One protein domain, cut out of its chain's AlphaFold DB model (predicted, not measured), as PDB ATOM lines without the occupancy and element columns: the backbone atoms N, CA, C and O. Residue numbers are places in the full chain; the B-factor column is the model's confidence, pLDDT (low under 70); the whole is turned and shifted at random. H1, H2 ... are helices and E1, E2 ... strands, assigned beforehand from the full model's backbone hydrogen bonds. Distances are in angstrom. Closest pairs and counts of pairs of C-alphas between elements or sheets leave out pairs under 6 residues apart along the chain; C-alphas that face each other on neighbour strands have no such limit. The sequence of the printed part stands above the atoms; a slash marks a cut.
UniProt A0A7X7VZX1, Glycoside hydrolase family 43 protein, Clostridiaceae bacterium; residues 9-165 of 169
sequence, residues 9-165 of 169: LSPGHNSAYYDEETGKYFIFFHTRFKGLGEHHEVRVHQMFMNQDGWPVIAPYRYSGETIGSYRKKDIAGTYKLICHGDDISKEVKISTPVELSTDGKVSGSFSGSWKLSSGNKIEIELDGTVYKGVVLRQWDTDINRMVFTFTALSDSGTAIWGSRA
ATOM      1  N   LEU A   9      72.519 127.028  93.443       95.12
ATOM      2  CA  LEU A   9      73.645 126.247  93.936       95.12
ATOM      3  C   LEU A   9      74.782 127.201  94.305       95.12
ATOM      4  O   LEU A   9      75.172 128.049  93.500       95.12
ATOM      5  N   SER A  10      75.303 127.057  95.522       96.75
ATOM      6  CA  SER A  10      76.353 127.918  96.080       96.75
ATOM      7  C   SER A  10      76.088 129.431  95.916       96.75
ATOM      8  O   SER A  10      76.950 130.134  95.381       96.75
ATOM      9  N   PRO A  11      74.910 129.955  96.320       97.81
ATOM     10  CA  PRO A  11      74.664 131.395  96.327       97.81
ATOM     11  C   PRO A  11      75.553 132.077  97.376       97.81
ATOM     12  O   PRO A  11      75.598 131.637  98.525       97.81
ATOM     13  N   GLY A  12      76.259 133.151  97.016       98.06
ATOM     14  CA  GLY A  12      77.147 133.816  97.969       98.06
ATOM     15  C   GLY A  12      77.969 134.975  97.411       98.06
ATOM     16  O   GLY A  12      77.676 135.515  96.344       98.06
ATOM     17  N   HIS A  13      78.996 135.358  98.185       98.50
ATOM     18  CA  HIS A  13      79.833 136.547  97.967       98.50
ATOM     19  C   HIS A  13      78.963 137.790  97.756       98.50
ATOM     20  O   HIS A  13      78.960 138.408  96.689       98.50
ATOM     21  N   ASN A  14      78.137 138.081  98.757       98.75
ATOM     22  CA  ASN A  14      77.132 139.111  98.624       98.75
ATOM     23  C   ASN A  14      77.683 140.509  98.928       98.75
ATOM     24  O   ASN A  14      78.598 140.684  99.729       98.75
ATOM     25  N   SER A  15      77.037 141.506  98.343       98.75
ATOM     26  CA  SER A  15      76.963 142.859  98.884       98.75
ATOM     27  C   SER A  15      75.527 143.136  99.342       98.75
ATOM     28  O   SER A  15      74.617 142.322  99.133       98.75
ATOM     29  N   ALA A  16      75.313 144.261 100.016       98.50
ATOM     30  CA  ALA A  16      73.991 144.691 100.449       98.50
ATOM     31  C   ALA A  16      73.825 146.196 100.235       98.50
ATOM     32  O   ALA A  16      74.798 146.948 100.280       98.50
ATOM     33  N   TYR A  17      72.586 146.619 100.006       98.62
ATOM     34  CA  TYR A  17      72.219 148.018  99.824       98.62
ATOM     35  C   TYR A  17      70.989 148.340 100.663       98.62
ATOM     36  O   TYR A  17      70.044 147.548 100.718       98.62
ATOM     37  N   TYR A  18      71.018 149.508 101.293       98.56
ATOM     38  CA  TYR A  18      69.864 150.132 101.910       98.56
ATOM     39  C   TYR A  18      69.509 151.372 101.096       98.56
ATOM     40  O   TYR A  18      70.352 152.243 100.890       98.56
ATOM     41  N   ASP A  19      68.275 151.413 100.621       98.06
ATOM     42  CA  ASP A  19      67.703 152.562  99.940       98.06
ATOM     43  C   ASP A  19      67.049 153.474 100.986       98.06
ATOM     44  O   ASP A  19      66.017 153.119 101.561       98.06
ATOM     45  N   GLU A  20      67.660 154.631 101.247       97.62
ATOM     46  CA  GLU A  20      67.171 155.603 102.232       97.62
ATOM     47  C   GLU A  20      65.830 156.236 101.830       97.62
ATOM     48  O   GLU A  20      65.043 156.597 102.705       97.62
ATOM     49  N   GLU A  21      65.530 156.340 100.531       97.50
ATOM     50  CA  GLU A  21      64.291 156.959 100.044       97.50
ATOM     51  C   GLU A  21      63.092 156.031 100.242       97.50
ATOM     52  O   GLU A  21      62.011 156.461 100.650       97.50
ATOM     53  N   THR A  22      63.274 154.738  99.958       96.31
ATOM     54  CA  THR A  22      62.188 153.748 100.033       96.31
ATOM     55  C   THR A  22      62.199 152.916 101.312       96.31
ATOM     56  O   THR A  22      61.232 152.201 101.594       96.31
ATOM     57  N   GLY A  23      63.282 152.971 102.087       96.12
ATOM     58  CA  GLY A  23      63.509 152.142 103.268       96.12
ATOM     59  C   GLY A  23      63.732 150.659 102.950       96.12
ATOM     60  O   GLY A  23      63.619 149.814 103.844       96.12
ATOM     61  N   LYS A  24      63.994 150.304 101.686       98.25
ATOM     62  CA  LYS A  24      64.163 148.911 101.256       98.25
ATOM     63  C   LYS A  24      65.599 148.440 101.445       98.25
ATOM     64  O   LYS A  24      66.552 149.154 101.153       98.25
ATOM     65  N   TYR A  25      65.738 147.186 101.862       98.44
ATOM     66  CA  TYR A  25      67.017 146.489 101.906       98.44
ATOM     67  C   TYR A  25      67.109 145.481 100.764       98.44
ATOM     68  O   TYR A  25      66.144 144.770 100.477       98.44
ATOM     69  N   PHE A  26      68.284 145.370 100.158       98.81
ATOM     70  CA  PHE A  26      68.565 144.432  99.077       98.81
ATOM     71  C   PHE A  26      69.864 143.682  99.341       98.81
ATOM     72  O   PHE A  26      70.835 144.260  99.832       98.81
ATOM     73  N   ILE A  27      69.886 142.405  98.973       98.81
ATOM     74  CA  ILE A  27      71.094 141.587  98.913       98.81
ATOM     75  C   ILE A  27      71.394 141.254  97.452       98.81
ATOM     76  O   ILE A  27      70.513 140.798  96.718       98.81
ATOM     77  N   PHE A  28      72.637 141.484  97.038       98.81
ATOM     78  CA  PHE A  28      73.145 141.188  95.699       98.81
ATOM     79  C   PHE A  28      74.188 140.100  95.836       98.81
ATOM     80  O   PHE A  28      75.083 140.224  96.663       98.81
ATOM     81  N   PHE A  29      74.092 139.042  95.049       98.81
ATOM     82  CA  PHE A  29      75.008 137.910  95.141       98.81
ATOM     83  C   PHE A  29      75.112 137.204  93.796       98.81
ATOM     84  O   PHE A  29      74.248 137.368  92.929       98.81
ATOM     85  N   HIS A  30      76.161 136.406  93.616       98.56
ATOM     86  CA  HIS A  30      76.206 135.464  92.505       98.56
ATOM     87  C   HIS A  30      75.692 134.101  92.962       98.56
ATOM     88  O   HIS A  30      75.823 133.726  94.127       98.56
ATOM     89  N   THR A  31      75.131 133.335  92.036       98.12
ATOM     90  CA  THR A  31      74.782 131.934  92.270       98.12
ATOM     91  C   THR A  31      75.021 131.120  91.011       98.12
ATOM     92  O   THR A  31      74.833 131.620  89.900       98.12
ATOM     93  N   ARG A  32      75.402 129.855  91.195       96.94
ATOM     94  CA  ARG A  32      75.267 128.822  90.161       96.94
ATOM     95  C   ARG A  32      73.849 128.256  90.198       96.94
ATOM     96  O   ARG A  32      73.041 128.622  91.061       96.94
ATOM     97  N   PHE A  33      73.548 127.342  89.282       94.50
ATOM     98  CA  PHE A  33      72.224 126.730  89.167       94.50
ATOM     99  C   PHE A  33      72.313 125.219  89.040       94.50
ATOM    100  O   PHE A  33      73.218 124.672  88.403       94.50
ATOM    101  N   LYS A  34      71.320 124.535  89.609       90.00
ATOM    102  CA  LYS A  34      71.195 123.085  89.476       90.00
ATOM    103  C   LYS A  34      71.142 122.697  87.993       90.00
ATOM    104  O   LYS A  34      70.250 123.123  87.269       90.00
ATOM    105  N   GLY A  35      72.084 121.858  87.565       88.88
ATOM    106  CA  GLY A  35      72.139 121.330  86.198       88.88
ATOM    107  C   GLY A  35      72.852 122.215  85.170       88.88
ATOM    108  O   GLY A  35      72.927 121.805  84.018       88.88
ATOM    109  N   LEU A  36      73.403 123.373  85.561       91.88
ATOM    110  CA  LEU A  36      74.125 124.285  84.652       91.88
ATOM    111  C   LEU A  36      75.645 124.347  84.901       91.88
ATOM    112  O   LEU A  36      76.328 125.225  84.376       91.88
ATOM    113  N   GLY A  37      76.190 123.417  85.693       91.44
ATOM    114  CA  GLY A  37      77.618 123.376  86.016       91.44
ATOM    115  C   GLY A  37      78.095 124.652  86.718       91.44
ATOM    116  O   GLY A  37      77.476 125.105  87.678       91.44
ATOM    117  N   GLU A  38      79.187 125.231  86.217       96.25
ATOM    118  CA  GLU A  38      79.830 126.424  86.787       96.25
ATOM    119  C   GLU A  38      79.258 127.753  86.272       96.25
ATOM    120  O   GLU A  38      79.714 128.818  86.692       96.25
ATOM    121  N   HIS A  39      78.260 127.714  85.380       96.88
ATOM    122  CA  HIS A  39      77.584 128.929  84.924       96.88
ATOM    123  C   HIS A  39      76.967 129.661  86.114       96.88
ATOM    124  O   HIS A  39      76.234 129.064  86.909       96.88
ATOM    125  N   HIS A  40      77.249 130.957  86.221       98.06
ATOM    126  CA  HIS A  40      76.784 131.782  87.322       98.06
ATOM    127  C   HIS A  40      76.226 133.112  86.834       98.06
ATOM    128  O   HIS A  40      76.672 133.691  85.846       98.06
ATOM    129  N   GLU A  41      75.262 133.629  87.583       98.25
ATOM    130  CA  GLU A  41      74.633 134.913  87.302       98.25
ATOM    131  C   GLU A  41      74.414 135.690  88.594       98.25
ATOM    132  O   GLU A  41      74.347 135.118  89.686       98.25
ATOM    133  N   VAL A  42      74.256 137.003  88.452       98.50
ATOM    134  CA  VAL A  42      73.836 137.868  89.552       98.50
ATOM    135  C   VAL A  42      72.363 137.613  89.874       98.50
ATOM    136  O   VAL A  42      71.517 137.451  88.984       98.50
ATOM    137  N   ARG A  43      72.044 137.605  91.163       98.44
ATOM    138  CA  ARG A  43      70.688 137.640  91.704       98.44
ATOM    139  C   ARG A  43      70.578 138.761  92.724       98.44
ATOM    140  O   ARG A  43      71.551 139.135  93.374       98.44
ATOM    141  N   VAL A  44      69.369 139.298  92.824       98.62
ATOM    142  CA  VAL A  44      69.009 140.335  93.788       98.62
ATOM    143  C   VAL A  44      67.763 139.865  94.500       98.62
ATOM    144  O   VAL A  44      66.795 139.499  93.834       98.62
ATOM    145  N   HIS A  45      67.794 139.837  95.823       98.75
ATOM    146  CA  HIS A  45      66.634 139.534  96.654       98.75
ATOM    147  C   HIS A  45      66.374 140.725  97.573       98.75
ATOM    148  O   HIS A  45      67.311 141.373  98.045       98.75
ATOM    149  N   GLN A  46      65.102 141.026  97.824       98.81
ATOM    150  CA  GLN A  46      64.747 142.002  98.847       98.81
ATOM    151  C   GLN A  46      64.923 141.378 100.240       98.81
ATOM    152  O   GLN A  46      64.708 140.180 100.426       98.81
ATOM    153  N   MET A  47      65.308 142.189 101.220       98.75
ATOM    154  CA  MET A  47      65.357 141.818 102.632       98.75
ATOM    155  C   MET A  47      64.343 142.630 103.434       98.75
ATOM    156  O   MET A  47      64.019 143.771 103.095       98.75
ATOM    157  N   PHE A  48      63.873 142.050 104.532       98.56
ATOM    158  CA  PHE A  48      62.965 142.689 105.482       98.56
ATOM    159  C   PHE A  48      63.443 142.431 106.901       98.56
ATOM    160  O   PHE A  48      63.989 141.371 107.169       98.56
ATOM    161  N   MET A  49      63.193 143.352 107.830       98.19
ATOM    162  CA  MET A  49      63.492 143.096 109.241       98.19
ATOM    163  C   MET A  49      62.367 142.295 109.890       98.19
ATOM    164  O   MET A  49      61.190 142.666 109.787       98.19
ATOM    165  N   ASN A  50      62.710 141.193 110.553       98.50
ATOM    166  CA  ASN A  50      61.773 140.436 111.375       98.50
ATOM    167  C   ASN A  50      61.517 141.138 112.725       98.50
ATOM    168  O   ASN A  50      61.978 142.251 112.974       98.50
ATOM    169  N   GLN A  51      60.724 140.499 113.581       98.19
ATOM    170  CA  GLN A  51      60.322 141.017 114.891       98.19
ATOM    171  C   GLN A  51      61.492 141.169 115.873       98.19
ATOM    172  O   GLN A  51      61.376 141.945 116.816       98.19
ATOM    173  N   ASP A  52      62.600 140.468 115.630       98.38
ATOM    174  CA  ASP A  52      63.776 140.436 116.502       98.38
ATOM    175  C   ASP A  52      64.935 141.283 115.938       98.38
ATOM    176  O   ASP A  52      66.055 141.220 116.433       98.38
ATOM    177  N   GLY A  53      64.679 142.089 114.899       97.94
ATOM    178  CA  GLY A  53      65.674 142.987 114.310       97.94
ATOM    179  C   GLY A  53      66.653 142.321 113.338       97.94
ATOM    180  O   GLY A  53      67.643 142.944 112.963       97.94
ATOM    181  N   TRP A  54      66.379 141.090 112.897       98.50
ATOM    182  CA  TRP A  54      67.205 140.371 111.924       98.50
ATOM    183  C   TRP A  54      66.669 140.500 110.492       98.50
ATOM    184  O   TRP A  54      65.452 140.399 110.283       98.50
ATOM    185  N   PRO A  55      67.543 140.664 109.479       98.19
ATOM    186  CA  PRO A  55      67.137 140.602 108.084       98.19
ATOM    187  C   PRO A  55      66.715 139.180 107.698       98.19
ATOM    188  O   PRO A  55      67.464 138.220 107.862       98.19
ATOM    189  N   VAL A  56      65.529 139.058 107.112       98.81
ATOM    190  CA  VAL A  56      65.034 137.858 106.435       98.81
ATOM    191  C   VAL A  56      64.985 138.113 104.930       98.81
ATOM    192  O   VAL A  56      64.498 139.150 104.474       98.81
ATOM    193  N   ILE A  57      65.530 137.179 104.153       98.75
ATOM    194  CA  ILE A  57      65.689 137.311 102.698       98.75
ATOM    195  C   ILE A  57      64.438 136.768 102.009       98.75
ATOM    196  O   ILE A  57      63.984 135.670 102.333       98.75
ATOM    197  N   ALA A  58      63.874 137.524 101.070       98.62
ATOM    198  CA  ALA A  58      62.698 137.111 100.317       98.62
ATOM    199  C   ALA A  58      62.985 135.844  99.476       98.62
ATOM    200  O   ALA A  58      64.063 135.764  98.885       98.62
ATOM    201  N   PRO A  59      62.059 134.869  99.378       97.75
ATOM    202  CA  PRO A  59      62.333 133.601  98.690       97.75
ATOM    203  C   PRO A  59      62.656 133.700  97.192       97.75
ATOM    204  O   PRO A  59      63.475 132.939  96.683       97.75
ATOM    205  N   TYR A  60      62.031 134.636  96.476       97.81
ATOM    206  CA  TYR A  60      62.281 134.860  95.048       97.81
ATOM    207  C   TYR A  60      63.111 136.119  94.798       97.81
ATOM    208  O   TYR A  60      63.188 137.014  95.644       97.81
ATOM    209  N   ARG A  61      63.702 136.188  93.597       97.38
ATOM    210  CA  ARG A  61      64.401 137.382  93.111       97.38
ATOM    211  C   ARG A  61      63.474 138.597  93.114       97.38
ATOM    212  O   ARG A  61      62.292 138.473  92.796       97.38
ATOM    213  N   TYR A  62      64.046 139.765  93.376       98.25
ATOM    214  CA  TYR A  62      63.331 141.031  93.338       98.25
ATOM    215  C   TYR A  62      62.710 141.266  91.955       98.25
ATOM    216  O   TYR A  62      63.392 141.166  90.928       98.25
ATOM    217  N   SER A  63      61.418 141.586  91.940       97.25
ATOM    218  CA  SER A  63      60.627 141.867  90.741       97.25
ATOM    219  C   SER A  63      59.826 143.168  90.861       97.25
ATOM    220  O   SER A  63      58.811 143.328  90.187       97.25
ATOM    221  N   GLY A  64      60.245 144.085  91.739       96.62
ATOM    222  CA  GLY A  64      59.545 145.350  91.980       96.62
ATOM    223  C   GLY A  64      58.617 145.338  93.196       96.62
ATOM    224  O   GLY A  64      57.932 146.330  93.450       96.62
ATOM    225  N   GLU A  65      58.568 144.248  93.964       95.94
ATOM    226  CA  GLU A  65      57.622 144.107  95.063       95.94
ATOM    227  C   GLU A  65      57.837 145.138  96.186       95.94
ATOM    228  O   GLU A  65      58.903 145.734  96.381       95.94
ATOM    229  N   THR A  66      56.754 145.394  96.914       94.94
ATOM    230  CA  THR A  66      56.752 146.154  98.164       94.94
ATOM    231  C   THR A  66      55.859 145.404  99.135       94.94
ATOM    232  O   THR A  66      54.788 144.923  98.752       94.94
ATOM    233  N   ILE A  67      56.307 145.269 100.381       93.62
ATOM    234  CA  ILE A  67      55.540 144.551 101.391       93.62
ATOM    235  C   ILE A  67      54.260 145.319 101.728       93.62
ATOM    236  O   ILE A  67      54.282 146.527 101.958       93.62
ATOM    237  N   GLY A  68      53.136 144.611 101.713       93.62
ATOM    238  CA  GLY A  68      51.831 145.160 102.060       93.62
ATOM    239  C   GLY A  68      51.394 144.780 103.470       93.62
ATOM    240  O   GLY A  68      52.183 144.306 104.289       93.62
ATOM    241  N   SER A  69      50.099 144.955 103.715       97.19
ATOM    242  CA  SER A  69      49.371 144.397 104.853       97.19
ATOM    243  C   SER A  69      48.332 143.411 104.325       97.19
ATOM    244  O   SER A  69      47.678 143.674 103.313       97.19
ATOM    245  N   TYR A  70      48.197 142.266 104.983       97.25
ATOM    246  CA  TYR A  70      47.407 141.132 104.519       97.25
ATOM    247  C   TYR A  70      46.507 140.603 105.633       97.25
ATOM    248  O   TYR A  70      46.743 140.820 106.824       97.25
ATOM    249  N   ARG A  71      45.458 139.870 105.253       97.62
ATOM    250  CA  ARG A  71      44.579 139.198 106.215       97.62
ATOM    251  C   ARG A  71      45.024 137.751 106.366       97.62
ATOM    252  O   ARG A  71      45.329 137.098 105.374       97.62
ATOM    253  N   LYS A  72      44.946 137.211 107.585       96.94
ATOM    254  CA  LYS A  72      45.301 135.811 107.889       96.94
ATOM    255  C   LYS A  72      44.658 134.813 106.913       96.94
ATOM    256  O   LYS A  72      45.330 133.925 106.406       96.94
ATOM    257  N   LYS A  73      43.378 135.012 106.577       97.19
ATOM    258  CA  LYS A  73      42.652 134.161 105.619       97.19
ATOM    259  C   LYS A  73      43.230 134.165 104.199       97.19
ATOM    260  O   LYS A  73      43.087 133.172 103.501       97.19
ATOM    261  N   ASP A  74      43.858 135.264 103.779       96.50
ATOM    262  CA  ASP A  74      44.471 135.365 102.453       96.50
ATOM    263  C   ASP A  74      45.817 134.627 102.430       96.50
ATOM    264  O   ASP A  74      46.223 134.150 101.378       96.50
ATOM    265  N   ILE A  75      46.487 134.498 103.583       97.88
ATOM    266  CA  ILE A  75      47.762 133.781 103.740       97.88
ATOM    267  C   ILE A  75      47.550 132.272 103.902       97.88
ATOM    268  O   ILE A  75      48.365 131.498 103.409       97.88
ATOM    269  N   ALA A  76      46.469 131.844 104.555       98.19
ATOM    270  CA  ALA A  76      46.172 130.428 104.767       98.19
ATOM    271  C   ALA A  76      46.144 129.620 103.450       98.19
ATOM    272  O   ALA A  76      45.664 130.106 102.417       98.19
ATOM    273  N   GLY A  77      46.647 128.385 103.500       98.06
ATOM    274  CA  GLY A  77      46.719 127.447 102.380       98.06
ATOM    275  C   GLY A  77      47.976 126.574 102.400       98.06
ATOM    276  O   GLY A  77      48.774 126.626 103.338       98.06
ATOM    277  N   THR A  78      48.172 125.820 101.317       98.31
ATOM    278  CA  THR A  78      49.315 124.914 101.142       98.31
ATOM    279  C   THR A  78      50.552 125.651 100.633       98.31
ATOM    280  O   THR A  78      50.468 126.464  99.710       98.31
ATOM    281  N   TYR A  79      51.719 125.332 101.183       98.50
ATOM    282  CA  TYR A  79      53.015 125.914 100.838       98.50
ATOM    283  C   TYR A  79      54.053 124.836 100.527       98.50
ATOM    284  O   TYR A  79      54.101 123.786 101.162       98.50
ATOM    285  N   LYS A  80      54.932 125.147  99.575       97.75
ATOM    286  CA  LYS A  80      56.247 124.526  99.404       97.75
ATOM    287  C   LYS A  80      57.191 125.183 100.417       97.75
ATOM    288  O   LYS A  80      57.497 126.364 100.250       97.75
ATOM    289  N   LEU A  81      57.624 124.459 101.447       98.56
ATOM    290  CA  LEU A  81      58.525 124.955 102.489       98.56
ATOM    291  C   LEU A  81      59.948 124.439 102.285       98.56
ATOM    292  O   LEU A  81      60.154 123.238 102.174       98.56
ATOM    293  N   ILE A  82      60.934 125.330 102.279       98.25
ATOM    294  CA  ILE A  82      62.359 124.994 102.344       98.25
ATOM    295  C   ILE A  82      62.873 125.378 103.727       98.25
ATOM    296  O   ILE A  82      62.701 126.519 104.151       98.25
ATOM    297  N   CYS A  83      63.530 124.439 104.402       97.75
ATOM    298  CA  CYS A  83      64.365 124.718 105.564       97.75
ATOM    299  C   CYS A  83      65.829 124.682 105.122       97.75
ATOM    300  O   CYS A  83      66.287 123.676 104.572       97.75
ATOM    301  N   HIS A  84      66.545 125.790 105.311       97.44
ATOM    302  CA  HIS A  84      67.923 125.928 104.841       97.44
ATOM    303  C   HIS A  84      68.926 125.159 105.705       97.44
ATOM    304  O   HIS A  84      69.976 124.783 105.191       97.44
ATOM    305  N   GLY A  85      68.573 124.858 106.959       95.00
ATOM    306  CA  GLY A  85      69.479 124.230 107.917       95.00
ATOM    307  C   GLY A  85      70.622 125.158 108.334       95.00
ATOM    308  O   GLY A  85      70.580 126.366 108.097       95.00
ATOM    309  N   ASP A  86      71.622 124.569 108.974       93.88
ATOM    310  CA  ASP A  86      72.869 125.190 109.428       93.88
ATOM    311  C   ASP A  86      74.116 124.454 108.891       93.88
ATOM    312  O   ASP A  86      75.252 124.822 109.195       93.88
ATOM    313  N   ASP A  87      73.921 123.427 108.057       96.06
ATOM    314  CA  ASP A  87      74.985 122.631 107.465       96.06
ATOM    315  C   ASP A  87      75.630 123.310 106.251       96.06
ATOM    316  O   ASP A  87      74.971 123.891 105.388       96.06
ATOM    317  N   ILE A  88      76.948 123.145 106.126       95.31
ATOM    318  CA  ILE A  88      77.679 123.474 104.901       95.31
ATOM    319  C   ILE A  88      77.668 122.233 104.009       95.31
ATOM    320  O   ILE A  88      78.397 121.271 104.249       95.31
ATOM    321  N   SER A  89      76.835 122.256 102.969       92.94
ATOM    322  CA  SER A  89      76.619 121.108 102.090       92.94
ATOM    323  C   SER A  89      76.512 121.506 100.618       92.94
ATOM    324  O   SER A  89      76.108 122.615 100.275       92.94
ATOM    325  N   LYS A  90      76.860 120.562  99.737       89.62
ATOM    326  CA  LYS A  90      76.609 120.652  98.287       89.62
ATOM    327  C   LYS A  90      75.189 120.220  97.903       89.62
ATOM    328  O   LYS A  90      74.792 120.381  96.751       89.62
ATOM    329  N   GLU A  91      74.458 119.613  98.836       91.50
ATOM    330  CA  GLU A  91      73.129 119.068  98.583       91.50
ATOM    331  C   GLU A  91      72.093 120.188  98.484       91.50
ATOM    332  O   GLU A  91      71.978 121.051  99.355       91.50
ATOM    333  N   VAL A  92      71.300 120.158  97.414       91.62
ATOM    334  CA  VAL A  92      70.222 121.130  97.210       91.62
ATOM    335  C   VAL A  92      69.057 120.774  98.129       91.62
ATOM    336  O   VAL A  92      68.457 119.709  97.984       91.62
ATOM    337  N   LYS A  93      68.697 121.684  99.040       94.81
ATOM    338  CA  LYS A  93      67.510 121.536  99.893       94.81
ATOM    339  C   LYS A  93      66.246 121.553  99.025       94.81
ATOM    340  O   LYS A  93      66.038 122.469  98.230       94.81
ATOM    341  N   ILE A  94      65.413 120.523  99.162       93.75
ATOM    342  CA  ILE A  94      64.161 120.370  98.412       93.75
ATOM    343  C   ILE A  94      62.991 120.784  99.296       93.75
ATOM    344  O   ILE A  94      62.971 120.480 100.486       93.75
ATOM    345  N   SER A  95      62.014 121.468  98.706       95.69
ATOM    346  CA  SER A  95      60.835 121.900  99.444       95.69
ATOM    347  C   SER A  95      59.945 120.728  99.855       95.69
ATOM    348  O   SER A  95      59.705 119.829  99.046       95.69
ATOM    349  N   THR A  96      59.351 120.806 101.040       97.06
ATOM    350  CA  THR A  96      58.332 119.879 101.535       97.06
ATOM    351  C   THR A  96      56.974 120.577 101.688       97.06
ATOM    352  O   THR A  96      56.924 121.795 101.878       97.06
ATOM    353  N   PRO A  97      55.846 119.863 101.535       97.88
ATOM    354  CA  PRO A  97      54.526 120.467 101.662       97.88
ATOM    355  C   PRO A  97      54.162 120.741 103.126       97.88
ATOM    356  O   PRO A  97      54.251 119.859 103.982       97.88
ATOM    357  N   VAL A  98      53.669 121.947 103.398       98.38
ATOM    358  CA  VAL A  98      53.037 122.312 104.674       98.38
ATOM    359  C   VAL A  98      51.712 123.018 104.425       98.38
ATOM    360  O   VAL A  98      51.569 123.750 103.448       98.38
ATOM    361  N   GLU A  99      50.743 122.820 105.306       98.56
ATOM    362  CA  GLU A  99      49.455 123.509 105.282       98.56
ATOM    363  C   GLU A  99      49.392 124.516 106.429       98.56
ATOM    364  O   GLU A  99      49.601 124.157 107.586       98.56
ATOM    365  N   LEU A 100      49.077 125.771 106.105       98.62
ATOM    366  CA  LEU A 100      48.789 126.825 107.075       98.62
ATOM    367  C   LEU A 100      47.275 127.022 107.154       98.62
ATOM    368  O   LEU A 100      46.690 127.722 106.326       98.62
ATOM    369  N   SER A 101      46.624 126.437 108.156       98.31
ATOM    370  CA  SER A 101      45.168 126.519 108.293       98.31
ATOM    371  C   SER A 101      44.710 127.867 108.858       98.31
ATOM    372  O   SER A 101      45.441 128.574 109.557       98.31
ATOM    373  N   THR A 102      43.461 128.251 108.589       97.81
ATOM    374  CA  THR A 102      42.893 129.540 109.029       97.81
ATOM    375  C   THR A 102      42.806 129.685 110.553       97.81
ATOM    376  O   THR A 102      42.956 130.797 111.074       97.81
ATOM    377  N   ASP A 103      42.642 128.580 111.286       97.81
ATOM    378  CA  ASP A 103      42.659 128.542 112.754       97.81
ATOM    379  C   ASP A 103      44.072 128.726 113.344       97.81
ATOM    380  O   ASP A 103      44.201 129.032 114.524       97.81
ATOM    381  N   GLY A 104      45.126 128.717 112.520       98.31
ATOM    382  CA  GLY A 104      46.506 128.958 112.955       98.31
ATOM    383  C   GLY A 104      47.299 127.696 113.265       98.31
ATOM    384  O   GLY A 104      48.291 127.793 113.979       98.31
ATOM    385  N   LYS A 105      46.891 126.528 112.766       98.75
ATOM    386  CA  LYS A 105      47.681 125.294 112.866       98.75
ATOM    387  C   LYS A 105      48.566 125.110 111.636       98.75
ATOM    388  O   LYS A 105      48.257 125.606 110.550       98.75
ATOM    389  N   VAL A 106      49.665 124.391 111.831       98.81
ATOM    390  CA  VAL A 106      50.527 123.875 110.767       98.81
ATOM    391  C   VAL A 106      50.397 122.358 110.726       98.81
ATOM    392  O   VAL A 106      50.428 121.708 111.774       98.81
ATOM    393  N   SER A 107      50.244 121.798 109.529       98.56
ATOM    394  CA  SER A 107      50.256 120.351 109.289       98.56
ATOM    395  C   SER A 107      50.990 119.999 107.988       98.56
ATOM    396  O   SER A 107      51.428 120.883 107.249       98.56
ATOM    397  N   GLY A 108      51.136 118.703 107.693       97.56
ATOM    398  CA  GLY A 108      51.866 118.204 106.526       97.56
ATOM    399  C   GLY A 108      53.212 117.622 106.938       97.56
ATOM    400  O   GLY A 108      53.262 116.748 107.800       97.56
ATOM    401  N   SER A 109      54.301 118.083 106.324       98.00
ATOM    402  CA  SER A 109      55.654 117.617 106.659       98.00
ATOM    403  C   SER A 109      56.175 118.094 108.015       98.00
ATOM    404  O   SER A 109      57.156 117.539 108.492       98.00
ATOM    405  N   PHE A 110      55.521 119.084 108.616       98.12
ATOM    406  CA  PHE A 110      55.789 119.588 109.960       98.12
ATOM    407  C   PHE A 110      54.460 119.744 110.697       98.12
ATOM    408  O   PHE A 110      53.413 119.928 110.064       98.12
ATOM    409  N   SER A 111      54.498 119.711 112.025       98.25
ATOM    410  CA  SER A 111      53.359 120.043 112.881       98.25
ATOM    411  C   SER A 111      53.659 121.286 113.710       98.25
ATOM    412  O   SER A 111      54.798 121.525 114.099       98.25
ATOM    413  N   GLY A 112      52.638 122.084 114.006       98.62
ATOM    414  CA  GLY A 112      52.815 123.244 114.874       98.62
ATOM    415  C   GLY A 112      51.729 124.290 114.711       98.62
ATOM    416  O   GLY A 112      50.552 123.968 114.511       98.62
ATOM    417  N   SER A 113      52.115 125.558 114.811       98.88
ATOM    418  CA  SER A 113      51.188 126.687 114.798       98.88
ATOM    419  C   SER A 113      51.752 127.885 114.043       98.88
ATOM    420  O   SER A 113      52.951 127.988 113.805       98.88
ATOM    421  N   TRP A 114      50.885 128.798 113.620       98.81
ATOM    422  CA  TRP A 114      51.301 130.044 112.997       98.81
ATOM    423  C   TRP A 114      50.341 131.185 113.323       98.81
ATOM    424  O   TRP A 114      49.122 131.013 113.468       98.81
ATOM    425  N   LYS A 115      50.895 132.392 113.389       98.56
ATOM    426  CA  LYS A 115      50.141 133.629 113.583       98.56
ATOM    427  C   LYS A 115      50.652 134.736 112.671       98.56
ATOM    428  O   LYS A 115      51.821 134.780 112.297       98.56
ATOM    429  N   LEU A 116      49.735 135.640 112.340       98.62
ATOM    430  CA  LEU A 116      49.999 136.858 111.587       98.62
ATOM    431  C   LEU A 116      49.733 138.056 112.501       98.62
ATOM    432  O   LEU A 116      48.638 138.173 113.054       98.62
ATOM    433  N   SER A 117      50.707 138.947 112.635       97.94
ATOM    434  CA  SER A 117      50.592 140.213 113.357       97.94
ATOM    435  C   SER A 117      51.023 141.381 112.471       97.94
ATOM    436  O   SER A 117      51.667 141.200 111.438       97.94
ATOM    437  N   SER A 118      50.603 142.598 112.826       96.50
ATOM    438  CA  SER A 118      50.979 143.840 112.125       96.50
ATOM    439  C   SER A 118      50.792 143.798 110.598       96.50
ATOM    440  O   SER A 118      51.544 144.415 109.850       96.50
ATOM    441  N   GLY A 119      49.811 143.023 110.120       95.62
ATOM    442  CA  GLY A 119      49.490 142.856 108.702       95.62
ATOM    443  C   GLY A 119      50.438 141.959 107.902       95.62
ATOM    444  O   GLY A 119      50.004 141.359 106.922       95.62
ATOM    445  N   ASN A 120      51.707 141.833 108.288       98.12
ATOM    446  CA  ASN A 120      52.694 141.080 107.512       98.12
ATOM    447  C   ASN A 120      53.762 140.348 108.329       98.12
ATOM    448  O   ASN A 120      54.601 139.677 107.736       98.12
ATOM    449  N   LYS A 121      53.755 140.448 109.659       98.69
ATOM    450  CA  LYS A 121      54.696 139.724 110.516       98.69
ATOM    451  C   LYS A 121      54.170 138.325 110.756       98.69
ATOM    452  O   LYS A 121      53.064 138.161 111.267       98.69
ATOM    453  N   ILE A 122      54.955 137.327 110.380       98.75
ATOM    454  CA  ILE A 122      54.637 135.925 110.628       98.75
ATOM    455  C   ILE A 122      55.500 135.413 111.772       98.75
ATOM    456  O   ILE A 122      56.694 135.710 111.858       98.75
ATOM    457  N   GLU A 123      54.878 134.658 112.662       98.88
ATOM    458  CA  GLU A 123      55.564 133.771 113.591       98.88
ATOM    459  C   GLU A 123      54.991 132.377 113.360       98.88
ATOM    460  O   GLU A 123      53.768 132.206 113.349       98.88
ATOM    461  N   ILE A 124      55.868 131.418 113.096       98.81
ATOM    462  CA  ILE A 124      55.517 130.045 112.753       98.81
ATOM    463  C   ILE A 124      56.364 129.097 113.591       98.81
ATOM    464  O   ILE A 124      57.578 129.248 113.680       98.81
ATOM    465  N   GLU A 125      55.708 128.142 114.226       98.81
ATOM    466  CA  GLU A 125      56.326 127.060 114.974       98.81
ATOM    467  C   GLU A 125      56.249 125.784 114.138       98.81
ATOM    468  O   GLU A 125      55.166 125.405 113.687       98.81
ATOM    469  N   LEU A 126      57.393 125.132 113.941       98.62
ATOM    470  CA  LEU A 126      57.524 123.859 113.238       98.62
ATOM    471  C   LEU A 126      58.262 122.881 114.150       98.62
ATOM    472  O   LEU A 126      59.422 123.119 114.487       98.62
ATOM    473  N   ASP A 127      57.579 121.816 114.567       98.00
ATOM    474  CA  ASP A 127      58.090 120.753 115.440       98.00
ATOM    475  C   ASP A 127      58.843 121.298 116.675       98.00
ATOM    476  O   ASP A 127      59.928 120.842 117.032       98.00
ATOM    477  N   GLY A 128      58.272 122.326 117.317       97.94
ATOM    478  CA  GLY A 128      58.818 122.974 118.514       97.94
ATOM    479  C   GLY A 128      59.832 124.097 118.261       97.94
ATOM    480  O   GLY A 128      60.221 124.779 119.209       97.94
ATOM    481  N   THR A 129      60.247 124.344 117.015       98.62
ATOM    482  CA  THR A 129      61.131 125.474 116.671       98.62
ATOM    483  C   THR A 129      60.316 126.669 116.197       98.62
ATOM    484  O   THR A 129      59.551 126.556 115.240       98.62
ATOM    485  N   VAL A 130      60.507 127.829 116.827       98.81
ATOM    486  CA  VAL A 130      59.831 129.083 116.461       98.81
ATOM    487  C   VAL A 130      60.678 129.885 115.478       98.81
ATOM    488  O   VAL A 130      61.860 130.125 115.713       98.81
ATOM    489  N   TYR A 131      60.039 130.359 114.412       98.88
ATOM    490  CA  TYR A 131      60.620 131.217 113.389       98.88
ATOM    491  C   TYR A 131      59.820 132.513 113.278       98.88
ATOM    492  O   TYR A 131      58.587 132.498 113.268       98.88
ATOM    493  N   LYS A 132      60.515 133.640 113.134       98.94
ATOM    494  CA  LYS A 132      59.915 134.972 112.987       98.94
ATOM    495  C   LYS A 132      60.383 135.648 111.711       98.94
ATOM    496  O   LYS A 132      61.570 135.627 111.373       98.94
ATOM    497  N   GLY A 133      59.455 136.282 111.009       98.81
ATOM    498  CA  GLY A 133      59.755 136.963 109.761       98.81
ATOM    499  C   GLY A 133      58.562 137.670 109.151       98.81
ATOM    500  O   GLY A 133      57.743 138.271 109.851       98.81
ATOM    501  N   VAL A 134      58.465 137.618 107.825       98.88
ATOM    502  CA  VAL A 134      57.433 138.338 107.077       98.88
ATOM    503  C   VAL A 134      56.722 137.470 106.044       98.88
ATOM    504  O   VAL A 134      57.308 136.547 105.482       98.88
ATOM    505  N   VAL A 135      55.465 137.816 105.765       98.75
ATOM    506  CA  VAL A 135      54.724 137.392 104.571       98.75
ATOM    507  C   VAL A 135      54.728 138.507 103.530       98.75
ATOM    508  O   VAL A 135      54.660 139.690 103.864       98.75
ATOM    509  N   LEU A 136      54.771 138.132 102.258       98.50
ATOM    510  CA  LEU A 136      54.708 139.058 101.132       98.50
ATOM    511  C   LEU A 136      54.161 138.364  99.881       98.50
ATOM    512  O   LEU A 136      53.887 137.165  99.886       98.50
ATOM    513  N   ARG A 137      53.974 139.124  98.800       98.00
ATOM    514  CA  ARG A 137      53.682 138.562  97.477       98.00
ATOM    515  C   ARG A 137      54.912 138.680  96.592       98.00
ATOM    516  O   ARG A 137      55.478 139.765  96.500       98.00
ATOM    517  N   GLN A 138      55.271 137.600  95.909       97.94
ATOM    518  CA  GLN A 138      56.385 137.576  94.961       97.94
ATOM    519  C   GLN A 138      55.993 136.907  93.649       97.94
ATOM    520  O   GLN A 138      55.034 136.134  93.597       97.94
ATOM    521  N   TRP A 139      56.734 137.226  92.594       96.75
ATOM    522  CA  TRP A 139      56.600 136.580  91.298       96.75
ATOM    523  C   TRP A 139      57.339 135.238  91.296       96.75
ATOM    524  O   TRP A 139      58.567 135.204  91.370       96.75
ATOM    525  N   ASP A 140      56.598 134.133  91.191       95.12
ATOM    526  CA  ASP A 140      57.182 132.814  90.941       95.12
ATOM    527  C   ASP A 140      57.407 132.657  89.429       95.12
ATOM    528  O   ASP A 140      56.456 132.571  88.646       95.12
ATOM    529  N   THR A 141      58.677 132.629  89.020       89.44
ATOM    530  CA  THR A 141      59.087 132.502  87.615       89.44
ATOM    531  C   THR A 141      58.805 131.128  87.017       89.44
ATOM    532  O   THR A 141      58.703 131.025  85.799       89.44
ATOM    533  N   ASP A 142      58.668 130.081  87.834       88.12
ATOM    534  CA  ASP A 142      58.422 128.729  87.323       88.12
ATOM    535  C   ASP A 142      56.991 128.590  86.794       88.12
ATOM    536  O   ASP A 142      56.750 127.896  85.805       88.12
ATOM    537  N   ILE A 143      56.040 129.263  87.450       90.69
ATOM    538  CA  ILE A 143      54.610 129.220  87.105       90.69
ATOM    539  C   ILE A 143      54.081 130.535  86.522       90.69
ATOM    540  O   ILE A 143      52.910 130.605  86.155       90.69
ATOM    541  N   ASN A 144      54.923 131.569  86.430       91.94
ATOM    542  CA  ASN A 144      54.594 132.905  85.926       91.94
ATOM    543  C   ASN A 144      53.370 133.535  86.606       91.94
ATOM    544  O   ASN A 144      52.435 133.996  85.943       91.94
ATOM    545  N   ARG A 145      53.344 133.520  87.944       94.12
ATOM    546  CA  ARG A 145      52.234 134.068  88.739       94.12
ATOM    547  C   ARG A 145      52.730 134.718  90.027       94.12
ATOM    548  O   ARG A 145      53.723 134.302  90.616       94.12
ATOM    549  N   MET A 146      51.974 135.709  90.500       95.88
ATOM    550  CA  MET A 146      52.160 136.271  91.837       95.88
ATOM    551  C   MET A 146      51.616 135.307  92.893       95.88
ATOM    552  O   MET A 146      50.409 135.060  92.933       95.88
ATOM    553  N   VAL A 147      52.476 134.847  93.794       97.19
ATOM    554  CA  VAL A 147      52.129 133.948  94.902       97.19
ATOM    555  C   VAL A 147      52.370 134.622  96.245       97.19
ATOM    556  O   VAL A 147      53.148 135.569  96.346       97.19
ATOM    557  N   PHE A 148      51.689 134.140  97.285       98.25
ATOM    558  CA  PHE A 148      52.082 134.464  98.653       98.25
ATOM    559  C   PHE A 148      53.339 133.687  99.021       98.25
ATOM    560  O   PHE A 148      53.458 132.500  98.713       98.25
ATOM    561  N   THR A 149      54.252 134.359  99.704       98.62
ATOM    562  CA  THR A 149      55.457 133.765 100.263       98.62
ATOM    563  C   THR A 149      55.624 134.190 101.710       98.62
ATOM    564  O   THR A 149      55.043 135.184 102.159       98.62
ATOM    565  N   PHE A 150      56.425 133.432 102.447       98.81
ATOM    566  CA  PHE A 150      56.965 133.873 103.721       98.81
ATOM    567  C   PHE A 150      58.451 133.554 103.814       98.81
ATOM    568  O   PHE A 150      58.945 132.618 103.186       98.81
ATOM    569  N   THR A 151      59.149 134.338 104.619       98.94
ATOM    570  CA  THR A 151      60.544 134.118 104.998       98.94
ATOM    571  C   THR A 151      60.678 134.398 106.481       98.94
ATOM    572  O   THR A 151      60.129 135.393 106.960       98.94
ATOM    573  N   ALA A 152      61.325 133.501 107.217       98.88
ATOM    574  CA  ALA A 152      61.459 133.595 108.663       98.88
ATOM    575  C   ALA A 152      62.764 132.957 109.150       98.88
ATOM    576  O   ALA A 152      63.325 132.083 108.490       98.88
ATOM    577  N   LEU A 153      63.229 133.411 110.310       98.88
ATOM    578  CA  LEU A 153      64.467 132.975 110.951       98.88
ATOM    579  C   LEU A 153      64.160 132.488 112.369       98.88
ATOM    580  O   LEU A 153      63.353 133.117 113.060       98.88
ATOM    581  N   SER A 154      64.770 131.380 112.786       98.62
ATOM    582  CA  SER A 154      64.766 130.942 114.184       98.62
ATOM    583  C   SER A 154      65.827 131.681 115.000       98.62
ATOM    584  O   SER A 154      66.745 132.288 114.450       98.62
ATOM    585  N   ASP A 155      65.747 131.567 116.325       97.62
ATOM    586  CA  ASP A 155      66.773 132.094 117.240       97.62
ATOM    587  C   ASP A 155      68.141 131.397 117.063       97.62
ATOM    588  O   ASP A 155      69.194 131.980 117.293       97.62
ATOM    589  N   SER A 156      68.140 130.157 116.558       96.31
ATOM    590  CA  SER A 156      69.357 129.416 116.201       96.31
ATOM    591  C   SER A 156      69.960 129.820 114.848       96.31
ATOM    592  O   SER A 156      70.958 129.236 114.432       96.31
ATOM    593  N   GLY A 157      69.363 130.778 114.131       96.56
ATOM    594  CA  GLY A 157      69.839 131.230 112.822       96.56
ATOM    595  C   GLY A 157      69.422 130.346 111.642       96.56
ATOM    596  O   GLY A 157      69.901 130.544 110.526       96.56
ATOM    597  N   THR A 158      68.511 129.391 111.843       98.12
ATOM    598  CA  THR A 158      67.978 128.562 110.757       98.12
ATOM    599  C   THR A 158      66.900 129.329 109.994       98.12
ATOM    600  O   THR A 158      65.906 129.777 110.569       98.12
ATOM    601  N   ALA A 159      67.079 129.477 108.680       98.69
ATOM    602  CA  ALA A 159      66.118 130.156 107.815       98.69
ATOM    603  C   ALA A 159      65.108 129.176 107.204       98.69
ATOM    604  O   ALA A 159      65.473 128.089 106.744       98.69
ATOM    605  N   ILE A 160      63.848 129.604 107.124       98.88
ATOM    606  CA  ILE A 160      62.792 128.909 106.387       98.88
ATOM    607  C   ILE A 160      62.134 129.833 105.373       98.88
ATOM    608  O   ILE A 160      61.854 131.002 105.654       98.88
ATOM    609  N   TRP A 161      61.827 129.277 104.207       98.81
ATOM    610  CA  TRP A 161      61.074 129.931 103.146       98.81
ATOM    611  C   TRP A 161      59.827 129.130 102.817       98.81
ATOM    612  O   TRP A 161      59.883 127.910 102.705       98.81
ATOM    613  N   GLY A 162      58.715 129.821 102.600       98.56
ATOM    614  CA  GLY A 162      57.483 129.236 102.093       98.56
ATOM    615  C   GLY A 162      57.047 129.914 100.806       98.56
ATOM    616  O   GLY A 162      57.031 131.141 100.725       98.56
ATOM    617  N   SER A 163      56.633 129.127  99.817       98.19
ATOM    618  CA  SER A 163      55.974 129.611  98.601       98.19
ATOM    619  C   SER A 163      54.640 128.903  98.407       98.19
ATOM    620  O   SER A 163      54.594 127.669  98.405       98.19
ATOM    621  N   ARG A 164      53.548 129.664  98.281       97.88
ATOM    622  CA  ARG A 164      52.201 129.099  98.192       97.88
ATOM    623  C   ARG A 164      52.099 128.181  96.979       97.88
ATOM    624  O   ARG A 164      52.350 128.592  95.848       97.88
ATOM    625  N   ALA A 165      51.698 126.942  97.226       93.69
ATOM    626  CA  ALA A 165      51.388 126.006  96.167       93.69
ATOM    627  C   ALA A 165      50.110 126.474  95.463       93.69
ATOM    628  O   ALA A 165      49.068 126.681  96.084       93.69
TER     629      ALA A 165
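Overview. This is residues 9 to 165 of the 169 residues of the protein "Glycoside hydrolase family 43 protein" of Clostridiaceae bacterium (UniProt A0A7X7VZX1). A closed barrel of eight strands, E5 to E12, stands beside a curled sheet of four strands, E1 to E4, whose edge strand E4 comes close to the barrel at E10 and E11. A very short helix, H1, packs on the outside of the barrel. The printed part has 157 residues, with named elements in the order E1 to E4, H1, E5 to E12; the sheet, in the order E1 E2 E3 E4, and the barrel are both antiparallel, and the class is mostly strand. The whole is compact, with a radius of gyration of the C-alphas of 15.3 A and spans of 44 by 39 by 33 A.

Arrangement. E1, residues 9 to 18, E2, residues 25 to 33, E3, residues 40 to 49, and E4, residues 55 to 57, form a meander, each strand the antiparallel neighbour of the one before. Within hydrogen-bond range are N 15 and O 28 at 2.9 A, N 43 and O 29 at 2.8 A, and N 56 and O 48 at 2.8 A. This strongly twisted sheet curls by 121 degrees, and E1 bends by 60 degrees at residue 13. H1, residues 72 to 75, lies outside the barrel at a height over the sheet of 7.3 A; it is too short for any O i to N i+4 pair, and its one O i to N i+3 pair is within range. E5, residues 77 to 83, E6, 96 to 100, E7, 105 to 108, E8, 112 to 117, E9, 121 to 126, E10, 129 to 140, E11, 145 to 154, and E12, 159 to 164, form a second meander. Its pairs include N 79 and O 98, 2.8 A; N 99 and O 107, 2.8 A; N 106 and O 112, 2.9 A; N 115 and O 123, 2.9 A; N 124 and O 131, 2.9 A; N 149 and O 136, 2.8 A; and N 150 and O 162, 2.9 A. E12 and E5 close the ring, with N 80 and O 163 2.8 A apart. E10 bends by 79 degrees at residue 137. The closest C-alphas of E4 and E11, Val 56 and Ala 152, are 6.0 A apart; E1 and E11 are apart.

Along the chain. C-alpha 9 begins E1 at (73.645, 126.247, 93.936). E1 is 25.5 A long, E3 28.0 A, E10 27.0 A and E11 28.5 A. C-alpha 77 begins E5 at (46.719, 127.447, 102.380), and C-alpha 164 ends E12 at (52.201, 129.099, 98.192).

Size, cuts and confidence. The two C-alphas farthest apart, those of Glu 38 and Asp 103, are 45.4 A apart. The printed part has no cut. The links E4 to H1 and E5 to E6 are long. No printed residue is under 70 in pLDDT.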